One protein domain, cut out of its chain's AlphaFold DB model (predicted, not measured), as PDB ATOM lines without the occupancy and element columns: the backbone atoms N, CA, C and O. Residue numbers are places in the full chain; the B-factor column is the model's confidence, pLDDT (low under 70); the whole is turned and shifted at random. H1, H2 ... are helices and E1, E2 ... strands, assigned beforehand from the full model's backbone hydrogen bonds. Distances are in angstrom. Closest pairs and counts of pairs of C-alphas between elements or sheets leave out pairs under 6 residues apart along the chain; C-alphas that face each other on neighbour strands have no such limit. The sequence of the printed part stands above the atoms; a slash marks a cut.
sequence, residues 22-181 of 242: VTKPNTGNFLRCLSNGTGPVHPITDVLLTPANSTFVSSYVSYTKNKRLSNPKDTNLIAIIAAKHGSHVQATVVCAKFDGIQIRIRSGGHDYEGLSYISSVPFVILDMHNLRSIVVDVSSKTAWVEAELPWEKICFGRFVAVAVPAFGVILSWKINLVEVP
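What this domain is: This is residues 22 to 181 of the 242 residues of the protein "FAD_binding_4 domain-containing protein" of Microthlaspi erraticum (UniProt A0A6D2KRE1). Little regular structure forms two lobes: parallel sheet E1 E3 E2 with H3 over one face, and antiparallel sheet E4 E5 E6. Of 160 printed residues, under half lie in H1 H2 E1 H3 E2 E3 E4 E5 E6, class mixed. The whole is compact, radius of gyration of the C-alphas 16.9 A, spanning 56 by 39 by 30 A.

How they stand to each other: H1, residues 27 to 37, touches residues 91 to 96 alone of H3, 86 to 98, closest C-alphas 37 and 91, 5.1 A. H2, 56 to 62, only grazes the sheet E1, 77 to 82, E3, 123 to 127, E2, 102 to 106, with N 81 to O 125 2.8 A. E4, 134 to 137, E5, 142 to 146, and E6, 172 to 176, make a meander of antiparallel neighbours, with N 135 to O 144 2.9 A.

Where its parts are: C-alpha 27 is at (45.903, 88.732, 82.790) and C-alpha 176 at (76.981, 67.516, 64.269).

The domain as a whole: The printed part has no cut; 38 printed residues have pLDDT under 70, among them residues 147 to 167 in the long link E5 to E6.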
ATOM      1  N   VAL A  22      55.134  97.634  90.474       52.78
ATOM      2  CA  VAL A  22      54.780  96.591  89.508       52.78
ATOM      3  C   VAL A  22      53.277  96.686  89.283       52.78
ATOM      4  O   VAL A  22      52.471  96.322  90.143       52.78
ATOM      5  N   THR A  23      52.893  97.249  88.141       56.69
ATOM      6  CA  THR A  23      51.496  97.277  87.730       56.69
ATOM      7  C   THR A  23      51.112  95.825  87.510       56.69
ATOM      8  O   THR A  23      51.766  95.134  86.730       56.69
ATOM      9  N   LYS A  24      50.112  95.325  88.249       60.06
ATOM     10  CA  LYS A  24      49.611  93.967  88.028       60.06
ATOM     11  C   LYS A  24      49.245  93.856  86.546       60.06
ATOM     12  O   LYS A  24      48.410  94.644  86.096       60.06
ATOM     13  N   PRO A  25      49.867  92.937  85.789       69.12
ATOM     14  CA  PRO A  25      49.575  92.818  84.374       69.12
ATOM     15  C   PRO A  25      48.113  92.426  84.192       69.12
ATOM     16  O   PRO A  25      47.530  91.718  85.021       69.12
ATOM     17  N   ASN A  26      47.505  92.902  83.107       77.19
ATOM     18  CA  ASN A  26      46.127  92.560  82.795       77.19
ATOM     19  C   ASN A  26      46.072  91.135  82.232       77.19
ATOM     20  O   ASN A  26      46.086  90.920  81.020       77.19
ATOM     21  N   THR A  27      45.986  90.156  83.131       81.25
ATOM     22  CA  THR A  27      45.903  88.732  82.790       81.25
ATOM     23  C   THR A  27      44.797  88.437  81.773       81.25
ATOM     24  O   THR A  27      44.986  87.600  80.896       81.25
ATOM     25  N   GLY A  28      43.657  89.134  81.842       84.06
ATOM     26  CA  GLY A  28      42.549  88.931  80.904       84.06
ATOM     27  C   GLY A  28      42.907  89.306  79.463       84.06
ATOM     28  O   GLY A  28      42.545  88.586  78.531       84.06
ATOM     29  N   ASN A  29      43.667  90.387  79.270       87.75
ATOM     30  CA  ASN A  29      44.154  90.785  77.948       87.75
ATOM     31  C   ASN A  29      45.156  89.780  77.387       87.75
ATOM     32  O   ASN A  29      45.019  89.389  76.230       87.75
ATOM     33  N   PHE A  30      46.073  89.300  78.226       89.06
ATOM     34  CA  PHE A  30      47.054  88.294  77.834       89.06
ATOM     35  C   PHE A  30      46.398  86.997  77.358       89.06
ATOM     36  O   PHE A  30      46.717  86.499  76.280       89.06
ATOM     37  N   LEU A  31      45.429  86.472  78.117       87.62
ATOM     38  CA  LEU A  31      44.706  85.256  77.734       87.62
ATOM     39  C   LEU A  31      43.925  85.440  76.426       87.62
ATOM     40  O   LEU A  31      43.896  84.542  75.582       87.62
ATOM     41  N   ARG A  32      43.340  86.624  76.220       89.81
ATOM     42  CA  ARG A  32      42.658  86.969  74.970       89.81
ATOM     43  C   ARG A  32      43.633  87.077  73.794       89.81
ATOM     44  O   ARG A  32      43.336  86.561  72.720       89.81
ATOM     45  N   CYS A  33      44.792  87.702  73.991       91.06
ATOM     46  CA  CYS A  33      45.842  87.779  72.978       91.06
ATOM     47  C   CYS A  33      46.317  86.380  72.577       91.06
ATOM     48  O   CYS A  33      46.397  86.078  71.390       91.06
ATOM     49  N   LEU A  34      46.556  85.505  73.559       89.94
ATOM     50  CA  LEU A  34      46.954  84.121  73.321       89.94
ATOM     51  C   LEU A  34      45.932  83.361  72.470       89.94
ATOM     52  O   LEU A  34      46.312  82.697  71.511       89.94
ATOM     53  N   SER A  35      44.644  83.492  72.804       88.00
ATOM     54  CA  SER A  35      43.557  82.849  72.059       88.00
ATOM     55  C   SER A  35      43.488  83.314  70.605       88.00
ATOM     56  O   SER A  35      43.195  82.510  69.725       88.00
ATOM     57  N   ASN A  36      43.767  84.592  70.347       86.31
ATOM     58  CA  ASN A  36      43.750  85.158  68.998       86.31
ATOM     59  C   ASN A  36      45.052  84.895  68.223       86.31
ATOM     60  O   ASN A  36      45.051  84.909  66.995       86.31
ATOM     61  N   GLY A  37      46.168  84.691  68.928       78.38
ATOM     62  CA  GLY A  37      47.493  84.509  68.336       78.38
ATOM     63  C   GLY A  37      47.747  83.110  67.773       78.38
ATOM     64  O   GLY A  37      48.707  82.926  67.026       78.38
ATOM     65  N   THR A  38      46.914  82.119  68.107       79.50
ATOM     66  CA  THR A  38      47.039  80.745  67.604       79.50
ATOM     67  C   THR A  38      45.982  80.422  66.553       79.50
ATOM     68  O   THR A  38      44.801  80.675  66.763       79.50
ATOM     69  N   GLY A  39      46.398  79.829  65.429       73.44
ATOM     70  CA  GLY A  39      45.479  79.380  64.379       73.44
ATOM     71  C   GLY A  39      44.645  78.148  64.778       73.44
ATOM     72  O   GLY A  39      44.988  77.454  65.735       73.44
ATOM     73  N   PRO A  40      43.595  77.807  64.005       75.56
ATOM     74  CA  PRO A  40      42.669  76.712  64.327       75.56
ATOM     75  C   PRO A  40      43.324  75.322  64.310       75.56
ATOM     76  O   PRO A  40      42.812  74.391  64.919       75.56
ATOM     77  N   VAL A  41      44.464  75.180  63.627       82.06
ATOM     78  CA  VAL A  41      45.218  73.919  63.514       82.06
ATOM     79  C   VAL A  41      45.902  73.541  64.836       82.06
ATOM     80  O   VAL A  41      46.072  72.361  65.134       82.06
ATOM     81  N   HIS A  42      46.284  74.535  65.643       85.12
ATOM     82  CA  HIS A  42      47.001  74.348  66.904       85.12
ATOM     83  C   HIS A  42      46.431  75.303  67.963       85.12
ATOM     84  O   HIS A  42      47.007  76.370  68.190       85.12
ATOM     85  N   PRO A  43      45.269  74.974  68.561       88.12
ATOM     86  CA  PRO A  43      44.584  75.862  69.493       88.12
ATOM     87  C   PRO A  43      45.334  75.981  70.827       88.12
ATOM     88  O   PRO A  43      45.820  74.994  71.385       88.12
ATOM     89  N   ILE A  44      45.379  77.194  71.390       88.12
ATOM     90  CA  ILE A  44      46.055  77.440  72.673       88.12
ATOM     91  C   ILE A  44      45.352  76.776  73.872       88.12
ATOM     92  O   ILE A  44      45.987  76.495  74.887       88.12
ATOM     93  N   THR A  45      44.046  76.509  73.776       85.25
ATOM     94  CA  THR A  45      43.230  75.948  74.870       85.25
ATOM     95  C   THR A  45      43.747  74.602  75.363       85.25
ATOM     96  O   THR A  45      43.656  74.308  76.550       85.25
ATOM     97  N   ASP A  46      44.353  73.821  74.471       85.06
ATOM     98  CA  ASP A  46      44.830  72.467  74.764       85.06
ATOM     99  C   ASP A  46      46.179  72.452  75.494       85.06
ATOM    100  O   ASP A  46      46.650  71.400  75.937       85.06
ATOM    101  N   VAL A  47      46.840  73.609  75.566       90.75
ATOM    102  CA  VAL A  47      48.178  73.770  76.147       90.75
ATOM    103  C   VAL A  47      48.218  74.782  77.287       90.75
ATOM    104  O   VAL A  47      49.211  74.835  78.011       90.75
ATOM    105  N   LEU A  48      47.165  75.578  77.459       92.94
ATOM    106  CA  LEU A  48      47.056  76.578  78.511       92.94
ATOM    107  C   LEU A  48      46.551  75.944  79.812       92.94
ATOM    108  O   LEU A  48      45.432  75.443  79.890       92.94
ATOM    109  N   LEU A  49      47.360  76.040  80.861       90.94
ATOM    110  CA  LEU A  49      47.014  75.617  82.211       90.94
ATOM    111  C   LEU A  49      46.956  76.839  83.124       90.94
ATOM    112  O   LEU A  49      47.945  77.548  83.322       90.94
ATOM    113  N   THR A  50      45.793  77.057  83.719       89.44
ATOM    114  CA  THR A  50      45.547  78.108  84.710       89.44
ATOM    115  C   THR A  50      45.379  77.490  86.100       89.44
ATOM    116  O   THR A  50      45.095  76.295  86.196       89.44
ATOM    117  N   PRO A  51      45.472  78.273  87.191       85.94
ATOM    118  CA  PRO A  51      45.225  77.769  88.546       85.94
ATOM    119  C   PRO A  51      43.847  77.116  88.758       85.94
ATOM    120  O   PRO A  51      43.673  76.379  89.725       85.94
ATOM    121  N   ALA A  52      42.876  77.371  87.872       86.19
ATOM    122  CA  ALA A  52      41.559  76.739  87.903       86.19
ATOM    123  C   ALA A  52      41.564  75.288  87.378       86.19
ATOM    124  O   ALA A  52      40.658  74.516  87.688       86.19
ATOM    125  N   ASN A  53      42.567  74.893  86.588       88.56
ATOM    126  CA  ASN A  53      42.677  73.540  86.051       88.56
ATOM    127  C   ASN A  53      43.208  72.568  87.120       88.56
ATOM    128  O   ASN A  53      44.213  72.834  87.779       88.56
ATOM    129  N   SER A  54      42.601  71.382  87.233       86.88
ATOM    130  CA  SER A  54      43.021  70.344  88.193       86.88
ATOM    131  C   SER A  54      44.457  69.844  87.972       86.88
ATOM    132  O   SER A  54      45.142  69.468  88.922       86.88
ATOM    133  N   THR A  55      44.942  69.880  86.730       88.62
ATOM    134  CA  THR A  55      46.289  69.443  86.324       88.62
ATOM    135  C   THR A  55      47.372  70.506  86.512       88.62
ATOM    136  O   THR A  55      48.547  70.235  86.262       88.62
ATOM    137  N   PHE A  56      47.021  71.717  86.956       88.06
ATOM    138  CA  PHE A  56      47.968  72.828  87.077       88.06
ATOM    139  C   PHE A  56      49.108  72.517  88.051       88.06
ATOM    140  O   PHE A  56      50.284  72.640  87.710       88.06
ATOM    141  N   VAL A  57      48.764  72.041  89.251       86.25
ATOM    142  CA  VAL A  57      49.746  71.738  90.301       86.25
ATOM    143  C   VAL A  57      50.645  70.570  89.898       86.25
ATOM    144  O   VAL A  57      51.861  70.658  90.047       86.25
ATOM    145  N   SER A  58      50.084  69.492  89.341       86.38
ATOM    146  CA  SER A  58      50.880  68.338  88.903       86.38
ATOM    147  C   SER A  58      51.829  68.698  87.756       86.38
ATOM    148  O   SER A  58      52.987  68.279  87.767       86.38
ATOM    149  N   SER A  59      51.386  69.534  86.814       86.06
ATOM    150  CA  SER A  59      52.217  70.019  85.703       86.06
ATOM    151  C   SER A  59      53.316  70.970  86.179       86.06
ATOM    152  O   SER A  59      54.440  70.927  85.676       86.06
ATOM    153  N   TYR A  60      53.036  71.799  87.187       85.44
ATOM    154  CA  TYR A  60      54.061  72.610  87.836       85.44
ATOM    155  C   TYR A  60      55.127  71.717  88.486       85.44
ATOM    156  O   TYR A  60      56.302  71.857  88.155       85.44
ATOM    157  N   VAL A  61      54.721  70.756  89.325       84.19
ATOM    158  CA  VAL A  61      55.640  69.944  90.143       84.19
ATOM    159  C   VAL A  61      56.441  68.912  89.331       84.19
ATOM    160  O   VAL A  61      57.576  68.592  89.685       84.19
ATOM    161  N   SER A  62      55.902  68.405  88.217       80.50
ATOM    162  CA  SER A  62      56.549  67.349  87.408       80.50
ATOM    163  C   SER A  62      57.961  67.714  86.932       80.50
ATOM    164  O   SER A  62      58.826  66.842  86.807       80.50
ATOM    165  N   TYR A  63      58.210  69.007  86.721       75.88
ATOM    166  CA  TYR A  63      59.487  69.537  86.242       75.88
ATOM    167  C   TYR A  63      60.196  70.426  87.276       75.88
ATOM    168  O   TYR A  63      61.187  71.078  86.955       75.88
ATOM    169  N   THR A  64      59.745  70.426  88.534       73.81
ATOM    170  CA  THR A  64      60.472  71.047  89.651       73.81
ATOM    171  C   THR A  64      61.304  69.975  90.346       73.81
ATOM    172  O   THR A  64      60.820  69.241  91.211       73.81
ATOM    173  N   LYS A  65      62.577  69.843  89.965       69.38
ATOM    174  CA  LYS A  65      63.472  68.851  90.587       69.38
ATOM    175  C   LYS A  65      63.834  69.212  92.032       69.38
ATOM    176  O   LYS A  65      64.137  68.325  92.833       69.38
ATOM    177  N   ASN A  66      63.772  70.494  92.389       67.00
ATOM    178  CA  ASN A  66      64.055  70.961  93.740       67.00
ATOM    179  C   ASN A  66      62.811  70.858  94.642       67.00
ATOM    180  O   ASN A  66      61.920  71.703  94.595       67.00
ATOM    181  N   LYS A  67      62.789  69.849  95.527       62.97
ATOM    182  CA  LYS A  67      61.696  69.601  96.492       62.97
ATOM    183  C   LYS A  67      61.432  70.761  97.463       62.97
ATOM    184  O   LYS A  67      60.378  70.788  98.095       62.97
ATOM    185  N   ARG A  68      62.358  71.722  97.589       62.12
ATOM    186  CA  ARG A  68      62.170  72.923  98.422       62.12
ATOM    187  C   ARG A  68      61.092  73.872  97.872       62.12
ATOM    188  O   ARG A  68      60.619  74.711  98.622       62.12
ATOM    189  N   LEU A  69      60.695  73.741  96.599       61.84
ATOM    190  CA  LEU A  69      59.834  74.696  95.883       61.84
ATOM    191  C   LEU A  69      58.560  74.030  95.331       61.84
ATOM    192  O   LEU A  69      58.283  74.074  94.135       61.84
ATOM    193  N   SER A  70      57.797  73.376  96.210       58.09
ATOM    194  CA  SER A  70      56.722  72.456  95.804       58.09
ATOM    195  C   SER A  70      55.322  73.079  95.687       58.09
ATOM    196  O   SER A  70      54.429  72.424  95.156       58.09
ATOM    197  N   ASN A  71      55.093  74.312  96.163       66.38
ATOM    198  CA  ASN A  71      53.754  74.911  96.166       66.38
ATOM    199  C   ASN A  71      53.634  76.090  95.178       66.38
ATOM    200  O   ASN A  71      54.179  77.157  95.452       66.38
ATOM    201  N   PRO A  72      52.897  75.951  94.057       66.06
ATOM    202  CA  PRO A  72      52.674  77.056  93.126       66.06
ATOM    203  C   PRO A  72      51.699  78.112  93.665       66.06
ATOM    204  O   PRO A  72      51.679  79.224  93.143       66.06
ATOM    205  N   LYS A  73      50.900  77.805  94.703       61.44
ATOM    206  CA  LYS A  73      49.902  78.745  95.253       61.44
ATOM    207  C   LYS A  73      50.519  79.992  95.897       61.44
ATOM    208  O   LYS A  73      49.837  81.004  95.982       61.44
ATOM    209  N   ASP A  74      51.797  79.928  96.270       59.09
ATOM    210  CA  ASP A  74      52.551  81.045  96.855       59.09
ATOM    211  C   ASP A  74      53.398  81.799  95.811       59.09
ATOM    212  O   ASP A  74      54.202  82.664  96.154       59.09
ATOM    213  N   THR A  75      53.257  81.465  94.524       67.06
ATOM    214  CA  THR A  75      54.047  82.068  93.443       67.06
ATOM    215  C   THR A  75      53.242  83.108  92.673       67.06
ATOM    216  O   THR A  75      52.032  82.981  92.506       67.06
ATOM    217  N   ASN A  76      53.921  84.113  92.113       83.50
ATOM    218  CA  ASN A  76      53.326  85.086  91.188       83.50
ATOM    219  C   ASN A  76      53.004  84.480  89.796       83.50
ATOM    220  O   ASN A  76      53.006  85.183  88.784       83.50
ATOM    221  N   LEU A  77      52.784  83.166  89.722       88.19
ATOM    222  CA  LEU A  77      52.550  82.434  88.485       88.19
ATOM    223  C   LEU A  77      51.115  82.647  87.998       88.19
ATOM    224  O   LEU A  77      50.149  82.297  88.674       88.19
ATOM    225  N   ILE A  78      50.991  83.180  86.789       89.38
ATOM    226  CA  ILE A  78      49.711  83.478  86.146       89.38
ATOM    227  C   ILE A  78      49.156  82.237  85.433       89.38
ATOM    228  O   ILE A  78      47.989  81.890  85.599       89.38
ATOM    229  N   ALA A  79      49.987  81.584  84.616       91.19
ATOM    230  CA  ALA A  79      49.616  80.431  83.800       91.19
ATOM    231  C   ALA A  79      50.859  79.637  83.364       91.19
ATOM    232  O   ALA A  79      51.974  80.167  83.342       91.19
ATOM    233  N   ILE A  80      50.651  78.379  82.978       92.12
ATOM    234  CA  ILE A  80      51.651  77.518  82.339       92.12
ATOM    235  C   ILE A  80      51.182  77.241  80.911       92.12
ATOM    236  O   ILE A  80      50.050  76.810  80.705       92.12
ATOM    237  N   ILE A  81      52.046  77.479  79.930       93.38
ATOM    238  CA  ILE A  81      51.791  77.190  78.520       93.38
ATOM    239  C   ILE A  81      52.657  75.992  78.138       93.38
ATOM    240  O   ILE A  81      53.856  76.146  77.926       93.38
ATOM    241  N   ALA A  82      52.052  74.806  78.058       92.25
ATOM    242  CA  ALA A  82      52.702  73.549  77.687       92.25
ATOM    243  C   ALA A  82      52.803  73.402  76.157       92.25
ATOM    244  O   ALA A  82      52.095  72.598  75.544       92.25
ATOM    245  N   ALA A  83      53.646  74.218  75.527       91.38
ATOM    246  CA  ALA A  83      53.763  74.335  74.079       91.38
ATOM    247  C   ALA A  83      54.033  72.981  73.394       91.38
ATOM    248  O   ALA A  83      54.950  72.252  73.760       91.38
ATOM    249  N   LYS A  84      53.224  72.672  72.372       90.44
ATOM    250  CA  LYS A  84      53.329  71.478  71.512       90.44
ATOM    251  C   LYS A  84      53.760  71.813  70.083       90.44
ATOM    252  O   LYS A  84      54.045  70.916  69.305       90.44
ATOM    253  N   HIS A  85      53.762  73.096  69.735       89.31
ATOM    254  CA  HIS A  85      54.116  73.585  68.412       89.31
ATOM    255  C   HIS A  85      54.765  74.972  68.518       89.31
ATOM    256  O   HIS A  85      54.479  75.725  69.456       89.31
ATOM    257  N   GLY A  86      55.608  75.335  67.545       86.75
ATOM    258  CA  GLY A  86      56.316  76.623  67.525       86.75
ATOM    259  C   GLY A  86      55.387  77.844  67.525       86.75
ATOM    260  O   GLY A  86      55.729  78.879  68.093       86.75
ATOM    261  N   SER A  87      54.168  77.709  66.989       89.94
ATOM    262  CA  SER A  87      53.147  78.770  67.030       89.94
ATOM    263  C   SER A  87      52.743  79.152  68.457       89.94
ATOM    264  O   SER A  87      52.538  80.329  68.735       89.94
ATOM    265  N   HIS A  88      52.676  78.187  69.383       92.12
ATOM    266  CA  HIS A  88      52.344  78.465  70.785       92.12
ATOM    267  C   HIS A  88      53.441  79.301  71.444       92.12
ATOM    268  O   HIS A  88      53.156  80.223  72.208       92.12
ATOM    269  N   VAL A  89      54.699  79.002  71.112       90.88
ATOM    270  CA  VAL A  89      55.868  79.731  71.609       90.88
ATOM    271  C   VAL A  89      55.863  81.163  71.081       90.88
ATOM    272  O   VAL A  89      55.953  82.104  71.866       90.88
ATOM    273  N   GLN A  90      55.669  81.335  69.772       90.75
ATOM    274  CA  GLN A  90      55.587  82.653  69.143       90.75
ATOM    275  C   GLN A  90      54.456  83.501  69.743       90.75
ATOM    276  O   GLN A  90      54.705  84.632  70.160       90.75
ATOM    277  N   ALA A  91      53.239  82.951  69.839       91.50
ATOM    278  CA  ALA A  91      52.091  83.649  70.415       91.50
ATOM    279  C   ALA A  91      52.353  84.057  71.873       91.50
ATOM    280  O   ALA A  91      52.091  85.196  72.252       91.50
ATOM    281  N   THR A  92      52.953  83.167  72.672       92.19
ATOM    282  CA  THR A  92      53.299  83.459  74.072       92.19
ATOM    283  C   THR A  92      54.291  84.610  74.186       92.19
ATOM    284  O   THR A  92      54.075  85.515  74.989       92.19
ATOM    285  N   VAL A  93      55.345  84.622  73.365       91.44
ATOM    286  CA  VAL A  93      56.352  85.695  73.370       91.44
ATOM    287  C   VAL A  93      55.745  87.038  72.969       91.44
ATOM    288  O   VAL A  93      55.982  88.044  73.638       91.44
ATOM    289  N   VAL A  94      54.946  87.057  71.901       90.94
ATOM    290  CA  VAL A  94      54.311  88.282  71.397       90.94
ATOM    291  C   VAL A  94      53.328  88.848  72.423       90.94
ATOM    292  O   VAL A  94      53.424  90.025  72.770       90.94
ATOM    293  N   CYS A  95      52.432  88.015  72.952       91.44
ATOM    294  CA  CYS A  95      51.412  88.454  73.901       91.44
ATOM    295  C   CYS A  95      52.006  88.873  75.245       91.44
ATOM    296  O   CYS A  95      51.634  89.906  75.791       91.44
ATOM    297  N   ALA A  96      52.988  88.131  75.761       90.75
ATOM    298  CA  ALA A  96      53.641  88.509  77.008       90.75
ATOM    299  C   ALA A  96      54.396  89.839  76.870       90.75
ATOM    300  O   ALA A  96      54.344  90.665  77.776       90.75
ATOM    301  N   LYS A  97      55.044  90.084  75.721       88.94
ATOM    302  CA  LYS A  97      55.689  91.371  75.439       88.94
ATOM    303  C   LYS A  97      54.673  92.513  75.378       88.94
ATOM    304  O   LYS A  97      54.952  93.583  75.909       88.94
ATOM    305  N   PHE A  98      53.525  92.292  74.737       88.19
ATOM    306  CA  PHE A  98      52.466  93.295  74.614       88.19
ATOM    307  C   PHE A  98      51.867  93.681  75.976       88.19
ATOM    308  O   PHE A  98      51.701  94.864  76.255       88.19
ATOM    309  N   ASP A  99      51.612  92.696  76.842       87.75
ATOM    310  CA  ASP A  99      51.006  92.905  78.165       87.75
ATOM    311  C   ASP A  99      52.031  93.110  79.302       87.75
ATOM    312  O   ASP A  99      51.651  93.204  80.472       87.75
ATOM    313  N   GLY A 100      53.332  93.173  78.989       87.06
ATOM    314  CA  GLY A 100      54.399  93.391  79.974       87.06
ATOM    315  C   GLY A 100      54.575  92.249  80.984       87.06
ATOM    316  O   GLY A 100      54.983  92.481  82.120       87.06
ATOM    317  N   ILE A 101      54.252  91.015  80.594       89.25
ATOM    318  CA  ILE A 101      54.343  89.824  81.447       89.25
ATOM    319  C   ILE A 101      55.716  89.174  81.293       89.25
ATOM    320  O   ILE A 101      56.199  88.944  80.183       89.25
ATOM    321  N   GLN A 102      56.338  88.809  82.415       88.94
ATOM    322  CA  GLN A 102      57.594  88.073  82.373       88.94
ATOM    323  C   GLN A 102      57.361  86.613  81.965       88.94
ATOM    324  O   GLN A 102      56.459  85.947  82.470       88.94
ATOM    325  N   ILE A 103      58.221  86.086  81.096       90.31
ATOM    326  CA  ILE A 103      58.227  84.667  80.731       90.31
ATOM    327  C   ILE A 103      59.374  83.976  81.461       90.31
ATOM    328  O   ILE A 103      60.507  84.465  81.463       90.31
ATOM    329  N   ARG A 104      59.097  82.809  82.037       88.88
ATOM    330  CA  ARG A 104      60.117  81.847  82.452       88.88
ATOM    331  C   ARG A 104      60.037  80.641  81.532       88.88
ATOM    332  O   ARG A 104      58.991  80.014  81.415       88.88
ATOM    333  N   ILE A 105      61.124  80.368  80.825       87.56
ATOM    334  CA  ILE A 105      61.190  79.248  79.890       87.56
ATOM    335  C   ILE A 105      61.626  78.030  80.690       87.56
ATOM    336  O   ILE A 105      62.672  78.058  81.343       87.56
ATOM    337  N   ARG A 106      60.824  76.974  80.641       85.69
ATOM    338  CA  ARG A 106      61.100  75.723  81.331       85.69
ATOM    339  C   ARG A 106      61.176  74.601  80.317       85.69
ATOM    340  O   ARG A 106      60.223  74.378  79.586       85.69
ATOM    341  N   SER A 107      62.308  73.904  80.343       81.00
ATOM    342  CA  SER A 107      62.515  72.667  79.601       81.00
ATOM    343  C   SER A 107      62.713  71.488  80.558       81.00
ATOM    344  O   SER A 107      61.784  71.090  81.256       81.00
ATOM    345  N   GLY A 108      63.937  70.974  80.709       72.25
ATOM    346  CA  GLY A 108      64.220  69.798  81.542       72.25
ATOM    347  C   GLY A 108      64.143  70.000  83.064       72.25
ATOM    348  O   GLY A 108      64.279  69.027  83.805       72.25
ATOM    349  N   GLY A 109      63.958  71.230  83.558       69.56
ATOM    350  CA  GLY A 109      63.820  71.502  84.999       69.56
ATOM    351  C   GLY A 109      65.092  71.264  85.828       69.56
ATOM    352  O   GLY A 109      65.006  70.994  87.026       69.56
ATOM    353  N   HIS A 110      66.268  71.336  85.197       72.94
ATOM    354  CA  HIS A 110      67.584  71.143  85.826       72.94
ATOM    355  C   HIS A 110      68.201  72.436  86.383       72.94
ATOM    356  O   HIS A 110      69.378  72.463  86.743       72.94
ATOM    357  N   ASP A 111      67.407  73.498  86.488       71.56
ATOM    358  CA  ASP A 111      67.845  74.744  87.100       71.56
ATOM    359  C   ASP A 111      68.025  74.534  88.599       71.56
ATOM    360  O   ASP A 111      67.052  74.401  89.343       71.56
ATOM    361  N   TYR A 112      69.280  74.527  89.046       69.94
ATOM    362  CA  TYR A 112      69.635  74.347  90.455       69.94
ATOM    363  C   TYR A 112      68.910  75.346  91.370       69.94
ATOM    364  O   TYR A 112      68.367  74.959  92.406       69.94
ATOM    365  N   GLU A 113      68.832  76.602  90.927       75.00
ATOM    366  CA  GLU A 113      68.176  77.706  91.641       75.00
ATOM    367  C   GLU A 113      66.681  77.853  91.305       75.00
ATOM    368  O   GLU A 113      65.991  78.700  91.865       75.00
ATOM    369  N   GLY A 114      66.149  77.043  90.383       77.69
ATOM    370  CA  GLY A 114      64.734  77.055  90.009       77.69
ATOM    371  C   GLY A 114      64.252  78.274  89.214       77.69
ATOM    372  O   GLY A 114      63.049  78.511  89.129       77.69
ATOM    373  N   LEU A 115      65.163  79.042  88.609       80.50
ATOM    374  CA  LEU A 115      64.848  80.285  87.889       80.50
ATOM    375  C   LEU A 115      63.900  80.104  86.685       80.50
ATOM    376  O   LEU A 115      63.248  81.069  86.288       80.50
ATOM    377  N   SER A 116      63.777  78.899  86.121       82.12
ATOM    378  CA  SER A 116      62.779  78.563  85.087       82.12
ATOM    379  C   SER A 116      61.342  78.464  85.592       82.12
ATOM    380  O   SER A 116      60.425  78.388  84.775       82.12
ATOM    381  N   TYR A 117      61.106  78.451  86.905       82.62
ATOM    382  CA  TYR A 117      59.760  78.271  87.457       82.62
ATOM    383  C   TYR A 117      59.443  79.147  88.673       82.62
ATOM    384  O   TYR A 117      58.342  79.038  89.205       82.62
ATOM    385  N   ILE A 118      60.343  80.047  89.085       83.19
ATOM    386  CA  ILE A 118      60.084  81.043  90.136       83.19
ATOM    387  C   ILE A 118      60.317  82.472  89.636       83.19
ATOM    388  O   ILE A 118      61.168  82.725  88.782       83.19
ATOM    389  N   SER A 119      59.578  83.428  90.201       83.38
ATOM    390  CA  SER A 119      59.816  84.857  89.995       83.38
ATOM    391  C   SER A 119      59.241  85.696  91.136       83.38
ATOM    392  O   SER A 119      58.193  85.367  91.696       83.38
ATOM    393  N   SER A 120      59.901  86.814  91.445       83.69
ATOM    394  CA  SER A 120      59.419  87.826  92.394       83.69
ATOM    395  C   SER A 120      58.316  88.720  91.819       83.69
ATOM    396  O   SER A 120      57.629  89.398  92.576       83.69
ATOM    397  N   VAL A 121      58.117  88.699  90.499       84.50
ATOM    398  CA  VAL A 121      57.090  89.472  89.784       84.50
ATOM    399  C   VAL A 121      56.126  88.546  89.034       84.50
ATOM    400  O   VAL A 121      56.498  87.403  88.759       84.50
ATOM    401  N   PRO A 122      54.908  89.005  88.684       88.31
ATOM    402  CA  PRO A 122      53.956  88.238  87.883       88.31
ATOM    403  C   PRO A 122      54.555  87.701  86.585       88.31
ATOM    404  O   PRO A 122      55.136  88.448  85.795       88.31
ATOM    405  N   PHE A 123      54.418  86.395  86.374       90.00
ATOM    406  CA  PHE A 123      55.054  85.708  85.258       90.00
ATOM    407  C   PHE A 123      54.226  84.529  84.750       90.00
ATOM    408  O   PHE A 123      53.334  84.023  85.432       90.00
ATOM    409  N   VAL A 124      54.558  84.073  83.550       92.12
ATOM    410  CA  VAL A 124      54.056  82.828  82.963       92.12
ATOM    411  C   VAL A 124      55.207  81.864  82.738       92.12
ATOM    412  O   VAL A 124      56.335  82.281  82.463       92.12
ATOM    413  N   ILE A 125      54.922  80.569  82.837       91.25
ATOM    414  CA  ILE A 125      55.879  79.535  82.447       91.25
ATOM    415  C   ILE A 125      55.579  79.140  81.006       91.25
ATOM    416  O   ILE A 125      54.484  78.663  80.710       91.25
ATOM    417  N   LEU A 126      56.555  79.322  80.121       92.12
ATOM    418  CA  LEU A 126      56.557  78.702  78.805       92.12
ATOM    419  C   LEU A 126      57.261  77.356  78.936       92.12
ATOM    420  O   LEU A 126      58.487  77.288  79.011       92.12
ATOM    421  N   ASP A 127      56.460  76.307  79.023       90.06
ATOM    422  CA  ASP A 127      56.913  74.939  79.185       90.06
ATOM    423  C   ASP A 127      56.945  74.284  77.806       90.06
ATOM    424  O   ASP A 127      55.893  74.088  77.195       90.06
ATOM    425  N   MET A 128      58.124  73.990  77.271       87.12
ATOM    426  CA  MET A 128      58.221  73.459  75.911       87.12
ATOM    427  C   MET A 128      58.378  71.928  75.920       87.12
ATOM    428  O   MET A 128      58.680  71.350  74.882       87.12
ATOM    429  N   HIS A 129      58.141  71.232  77.047       84.25
ATOM    430  CA  HIS A 129      58.436  69.794  77.213       84.25
ATOM    431  C   HIS A 129      57.836  68.860  76.171       84.25
ATOM    432  O   HIS A 129      58.267  67.711  76.096       84.25
ATOM    433  N   ASN A 130      56.843  69.297  75.401       86.38
ATOM    434  CA  ASN A 130      56.256  68.503  74.328       86.38
ATOM    435  C   ASN A 130      56.986  68.648  72.978       86.38
ATOM    436  O   ASN A 130      56.718  67.858  72.077       86.38
ATOM    437  N   LEU A 131      57.925  69.589  72.834       84.69
ATOM    438  CA  LEU A 131      58.745  69.793  71.633       84.69
ATOM    439  C   LEU A 131      59.947  68.829  71.604       84.69
ATOM    440  O   LEU A 131      61.088  69.229  71.797       84.69
ATOM    441  N   ARG A 132      59.715  67.525  71.421       83.25
ATOM    442  CA  ARG A 132      60.767  66.486  71.525       83.25
ATOM    443  C   ARG A 132      61.170  65.841  70.196       83.25
ATOM    444  O   ARG A 132      61.583  64.678  70.191       83.25
ATOM    445  N   SER A 133      61.028  66.541  69.078       83.12
ATOM    446  CA  SER A 133      61.375  65.990  67.767       83.12
ATOM    447  C   SER A 133      62.888  65.836  67.583       83.12
ATOM    448  O   SER A 133      63.682  66.698  67.973       83.12
ATOM    449  N   ILE A 134      63.276  64.715  66.968       82.69
ATOM    450  CA  ILE A 134      64.641  64.430  66.524       82.69
ATOM    451  C   ILE A 134      64.571  64.030  65.062       82.69
ATOM    452  O   ILE A 134      63.911  63.050  64.715       82.69
ATOM    453  N   VAL A 135      65.313  64.740  64.221       86.19
ATOM    454  CA  VAL A 135      65.498  64.377  62.816       86.19
ATOM    455  C   VAL A 135      66.981  64.152  62.588       86.19
ATOM    456  O   VAL A 135      67.773  65.086  62.684       86.19
ATOM    457  N   VAL A 136      67.363  62.905  62.316       86.81
ATOM    458  CA  VAL A 136      68.758  62.517  62.084       86.81
ATOM    459  C   VAL A 136      68.998  62.373  60.591       86.81
ATOM    460  O   VAL A 136      68.312  61.605  59.922       86.81
ATOM    461  N   ASP A 137      70.010  63.069  60.091       89.75
ATOM    462  CA  ASP A 137      70.535  62.885  58.750       89.75
ATOM    463  C   ASP A 137      71.924  62.244  58.837       89.75
ATOM    464  O   ASP A 137      72.944  62.885  59.110       89.75
ATOM    465  N   VAL A 138      71.944  60.934  58.600       87.88
ATOM    466  CA  VAL A 138      73.165  60.123  58.625       87.88
ATOM    467  C   VAL A 138      74.106  60.509  57.481       87.88
ATOM    468  O   VAL A 138      75.322  60.470  57.655       87.88
ATOM    469  N   SER A 139      73.561  60.924  56.333       90.75
ATOM    470  CA  SER A 139      74.353  61.257  55.145       90.75
ATOM    471  C   SER A 139      75.179  62.525  55.353       90.75
ATOM    472  O   SER A 139      76.369  62.550  55.042       90.75
ATOM    473  N   SER A 140      74.581  63.548  55.970       91.44
ATOM    474  CA  SER A 140      75.277  64.792  56.306       91.44
ATOM    475  C   SER A 140      75.976  64.759  57.668       91.44
ATOM    476  O   SER A 140      76.636  65.732  58.028       91.44
ATOM    477  N   LYS A 141      75.856  63.659  58.429       88.94
ATOM    478  CA  LYS A 141      76.308  63.545  59.826       88.94
ATOM    479  C   LYS A 141      75.767  64.682  60.697       88.94
ATOM    480  O   LYS A 141      76.483  65.226  61.538       88.94
ATOM    481  N   THR A 142      74.503  65.056  60.508       88.50
ATOM    482  CA  THR A 142      73.846  66.087  61.322       88.50
ATOM    483  C   THR A 142      72.548  65.576  61.922       88.50
ATOM    484  O   THR A 142      71.941  64.627  61.434       88.50
ATOM    485  N   ALA A 143      72.111  66.199  63.008       87.12
ATOM    486  CA  ALA A 143      70.772  65.990  63.526       87.12
ATOM    487  C   ALA A 143      70.152  67.316  63.960       87.12
ATOM    488  O   ALA A 143      70.832  68.203  64.475       87.12
ATOM    489  N   TRP A 144      68.851  67.440  63.740       86.62
ATOM    490  CA  TRP A 144      68.026  68.484  64.319       86.62
ATOM    491  C   TRP A 144      67.372  67.950  65.578       86.62
ATOM    492  O   TRP A 144      66.777  66.873  65.585       86.62
ATOM    493  N   VAL A 145      67.524  68.718  66.642       85.06
ATOM    494  CA  VAL A 145      67.129  68.366  67.996       85.06
ATOM    495  C   VAL A 145      66.317  69.522  68.541       85.06
ATOM    496  O   VAL A 145      66.841  70.625  68.686       85.06
ATOM    497  N   GLU A 146      65.044  69.299  68.836       82.44
ATOM    498  CA  GLU A 146      64.260  70.311  69.538       82.44
ATOM    499  C   GLU A 146      64.801  70.528  70.962       82.44
ATOM    500  O   GLU A 146      65.409  69.638  71.561       82.44
ATOM    501  N   ALA A 147      64.630  71.739  71.499       69.06
ATOM    502  CA  ALA A 147      65.308  72.212  72.713       69.06
ATOM    503  C   ALA A 147      64.994  71.402  73.991       69.06
ATOM    504  O   ALA A 147      65.606  71.628  75.032       69.06
ATOM    505  N   GLU A 148      64.070  70.451  73.903       68.75
ATOM    506  CA  GLU A 148      63.399  69.774  75.013       68.75
ATOM    507  C   GLU A 148      63.699  68.280  75.077       68.75
ATOM    508  O   GLU A 148      62.961  67.482  75.668       68.75
ATOM    509  N   LEU A 149      64.813  67.877  74.477       61.47
ATOM    510  CA  LEU A 149      65.289  66.515  74.589       61.47
ATOM    511  C   LEU A 149      65.998  66.282  75.920       61.47
ATOM    512  O   LEU A 149      66.990  66.953  76.222       61.47
ATOM    513  N   PRO A 150      65.561  65.273  76.698       60.06
ATOM    514  CA  PRO A 150      66.367  64.759  77.787       60.06
ATOM    515  C   PRO A 150      67.726  64.349  77.229       60.06
ATOM    516  O   PRO A 150      67.794  63.582  76.266       60.06
ATOM    517  N   TRP A 151      68.801  64.822  77.856       56.59
ATOM    518  CA  TRP A 151      70.173  64.470  77.486       56.59
ATOM    519  C   TRP A 151      70.406  62.947  77.489       56.59
ATOM    520  O   TRP A 151      71.288  62.467  76.797       56.59
ATOM    521  N   GLU A 152      69.582  62.171  78.197       51.72
ATOM    522  CA  GLU A 152      69.596  60.701  78.179       51.72
ATOM    523  C   GLU A 152      69.235  60.094  76.812       51.72
ATOM    524  O   GLU A 152      69.638  58.972  76.513       51.72
ATOM    525  N   LYS A 153      68.492  60.816  75.964       51.47
ATOM    526  CA  LYS A 153      68.104  60.348  74.624       51.47
ATOM    527  C   LYS A 153      69.181  60.564  73.567       51.47
ATOM    528  O   LYS A 153      69.028  60.059  72.458       51.47
ATOM    529  N   ILE A 154      70.247  61.298  73.887       55.47
ATOM    530  CA  ILE A 154      71.367  61.471  72.972       55.47
ATOM    531  C   ILE A 154      72.682  61.232  73.709       55.47
ATOM    532  O   ILE A 154      73.029  61.933  74.655       55.47
ATOM    533  N   CYS A 155      73.447  60.241  73.258       54.88
ATOM    534  CA  CYS A 155      74.742  59.908  73.839       54.88
ATOM    535  C   CYS A 155      75.769  61.010  73.529       54.88
ATOM    536  O   CYS A 155      76.397  60.996  72.473       54.88
ATOM    537  N   PHE A 156      75.944  61.968  74.443       55.22
ATOM    538  CA  PHE A 156      76.884  63.079  74.271       55.22
ATOM    539  C   PHE A 156      78.088  63.011  75.204       55.22
ATOM    540  O   PHE A 156      77.951  62.870  76.416       55.22
ATOM    541  N   GLY A 157      79.277  63.208  74.626       39.66
ATOM    542  CA  GLY A 157      80.533  63.401  75.359       39.66
ATOM    543  C   GLY A 157      80.920  64.871  75.573       39.66
ATOM    544  O   GLY A 157      81.737  65.165  76.443       39.66
ATOM    545  N   ARG A 158      80.355  65.818  74.805       38.72
ATOM    546  CA  ARG A 158      80.681  67.246  74.939       38.72
ATOM    547  C   ARG A 158      79.581  68.142  74.374       38.72
ATOM    548  O   ARG A 158      79.399  68.214  73.165       38.72
ATOM    549  N   PHE A 159      78.903  68.867  75.256       40.31
ATOM    550  CA  PHE A 159      78.024  69.977  74.904       40.31
ATOM    551  C   PHE A 159      78.512  71.248  75.581       40.31
ATOM    552  O   PHE A 159      78.808  71.243  76.774       40.31
ATOM    553  N   VAL A 160      78.536  72.343  74.829       37.28
ATOM    554  CA  VAL A 160      78.566  73.690  75.399       37.28
ATOM    555  C   VAL A 160      77.152  74.233  75.261       37.28
ATOM    556  O   VAL A 160      76.812  74.861  74.265       37.28
ATOM    557  N   ALA A 161      76.294  73.915  76.228       41.75
ATOM    558  CA  ALA A 161      75.002  74.571  76.346       41.75
ATOM    559  C   ALA A 161      75.229  75.887  77.094       41.75
ATOM    560  O   ALA A 161      75.436  75.890  78.307       41.75
ATOM    561  N   VAL A 162      75.236  77.006  76.372       38.81
ATOM    562  CA  VAL A 162      75.139  78.315  77.018       38.81
ATOM    563  C   VAL A 162      73.654  78.555  77.259       38.81
ATOM    564  O   VAL A 162      72.895  78.790  76.321       38.81
ATOM    565  N   ALA A 163      73.215  78.437  78.510       44.81
ATOM    566  CA  ALA A 163      71.883  78.883  78.887       44.81
ATOM    567  C   ALA A 163      71.883  80.410  78.803       44.81
ATOM    568  O   ALA A 163      72.492  81.069  79.646       44.81
ATOM    569  N   VAL A 164      71.247  80.978  77.774       53.19
ATOM    570  CA  VAL A 164      71.109  82.433  77.667       53.19
ATOM    571  C   VAL A 164      69.639  82.830  77.732       53.19
ATOM    572  O   VAL A 164      68.974  82.902  76.703       53.19
ATOM    573  N   PRO A 165      69.120  83.155  78.932       52.97
ATOM    574  CA  PRO A 165      67.780  83.718  79.086       52.97
ATOM    575  C   PRO A 165      67.601  85.076  78.381       52.97
ATOM    576  O   PRO A 165      66.483  85.564  78.279       52.97
ATOM    577  N   ALA A 166      68.694  85.713  77.932       57.50
ATOM    578  CA  ALA A 166      68.713  87.100  77.468       57.50
ATOM    579  C   ALA A 166      68.469  87.306  75.957       57.50
ATOM    580  O   ALA A 166      68.147  88.424  75.570       57.50
ATOM    581  N   PHE A 167      68.606  86.280  75.103       63.56
ATOM    582  CA  PHE A 167      68.547  86.452  73.632       63.56
ATOM    583  C   PHE A 167      67.307  85.855  72.948       63.56
ATOM    584  O   PHE A 167      67.173  85.972  71.733       63.56
ATOM    585  N   GLY A 168      66.379  85.255  73.701       75.75
ATOM    586  CA  GLY A 168      65.104  84.764  73.170       75.75
ATOM    587  C   GLY A 168      64.815  83.301  73.499       75.75
ATOM    588  O   GLY A 168      65.431  82.714  74.385       75.75
ATOM    589  N   VAL A 169      63.838  82.727  72.790       80.19
ATOM    590  CA  VAL A 169      63.413  81.332  72.966       80.19
ATOM    591  C   VAL A 169      64.031  80.468  71.873       80.19
ATOM    592  O   VAL A 169      63.821  80.719  70.688       80.19
ATOM    593  N   ILE A 170      64.782  79.442  72.268       80.94
ATOM    594  CA  ILE A 170      65.411  78.497  71.342       80.94
ATOM    595  C   ILE A 170      64.476  77.301  71.168       80.94
ATOM    596  O   ILE A 170      64.150  76.638  72.147       80.94
ATOM    597  N   LEU A 171      64.046  77.034  69.933       81.31
ATOM    598  CA  LEU A 171      63.144  75.921  69.613       81.31
ATOM    599  C   LEU A 171      63.896  74.641  69.243       81.31
ATOM    600  O   LEU A 171      63.458  73.548  69.586       81.31
ATOM    601  N   SER A 172      65.031  74.767  68.554       82.56
ATOM    602  CA  SER A 172      65.821  73.626  68.106       82.56
ATOM    603  C   SER A 172      67.290  73.976  67.890       82.56
ATOM    604  O   SER A 172      67.674  75.136  67.737       82.56
ATOM    605  N   TRP A 173      68.105  72.929  67.876       82.44
ATOM    606  CA  TRP A 173      69.534  72.945  67.636       82.44
ATOM    607  C   TRP A 173      69.855  72.034  66.463       82.44
ATOM    608  O   TRP A 173      69.373  70.902  66.389       82.44
ATOM    609  N   LYS A 174      70.732  72.507  65.580       85.31
ATOM    610  CA  LYS A 174      71.419  71.641  64.629       85.31
ATOM    611  C   LYS A 174      72.731  71.187  65.258       85.31
ATOM    612  O   LYS A 174      73.581  72.015  65.582       85.31
ATOM    613  N   ILE A 175      72.882  69.883  65.434       85.69
ATOM    614  CA  ILE A 175      74.070  69.250  66.008       85.69
ATOM    615  C   ILE A 175      74.820  68.464  64.934       85.69
ATOM    616  O   ILE A 175      74.217  67.915  64.011       85.69
ATOM    617  N   ASN A 176      76.141  68.394  65.077       86.44
ATOM    618  CA  ASN A 176      76.981  67.516  64.269       86.44
ATOM    619  C   ASN A 176      77.152  66.185  65.002       86.44
ATOM    620  O   ASN A 176      77.425  66.164  66.205       86.44
ATOM    621  N   LEU A 177      76.996  65.086  64.274       85.62
ATOM    622  CA  LEU A 177      77.208  63.744  64.788       85.62
ATOM    623  C   LEU A 177      78.706  63.451  64.815       85.62
ATOM    624  O   LEU A 177      79.429  63.726  63.857       85.62
ATOM    625  N   VAL A 178      79.158  62.881  65.925       85.12
ATOM    626  CA  VAL A 178      80.532  62.415  66.091       85.12
ATOM    627  C   VAL A 178      80.527  60.899  66.002       85.12
ATOM    628  O   VAL A 178      79.683  60.237  66.604       85.12
ATOM    629  N   GLU A 179      81.462  60.355  65.231       83.25
ATOM    630  CA  GLU A 179      81.641  58.913  65.136       83.25
ATOM    631  C   GLU A 179      82.167  58.359  66.457       83.25
ATOM    632  O   GLU A 179      83.094  58.902  67.060       83.25
ATOM    633  N   VAL A 180      81.559  57.263  66.897       84.19
ATOM    634  CA  VAL A 180      81.970  56.512  68.079       84.19
ATOM    635  C   VAL A 180      82.427  55.120  67.647       84.19
ATOM    636  O   VAL A 180      81.868  54.563  66.693       84.19
ATOM    637  N   PRO A 181      83.444  54.540  68.305       85.62
ATOM    638  CA  PRO A 181      83.902  53.199  67.978       85.62
ATOM    639  C   PRO A 181      82.795  52.169  68.239       85.62
ATOM    640  O   PRO A 181      81.958  52.330  69.128       85.62
TER     641      PRO A 181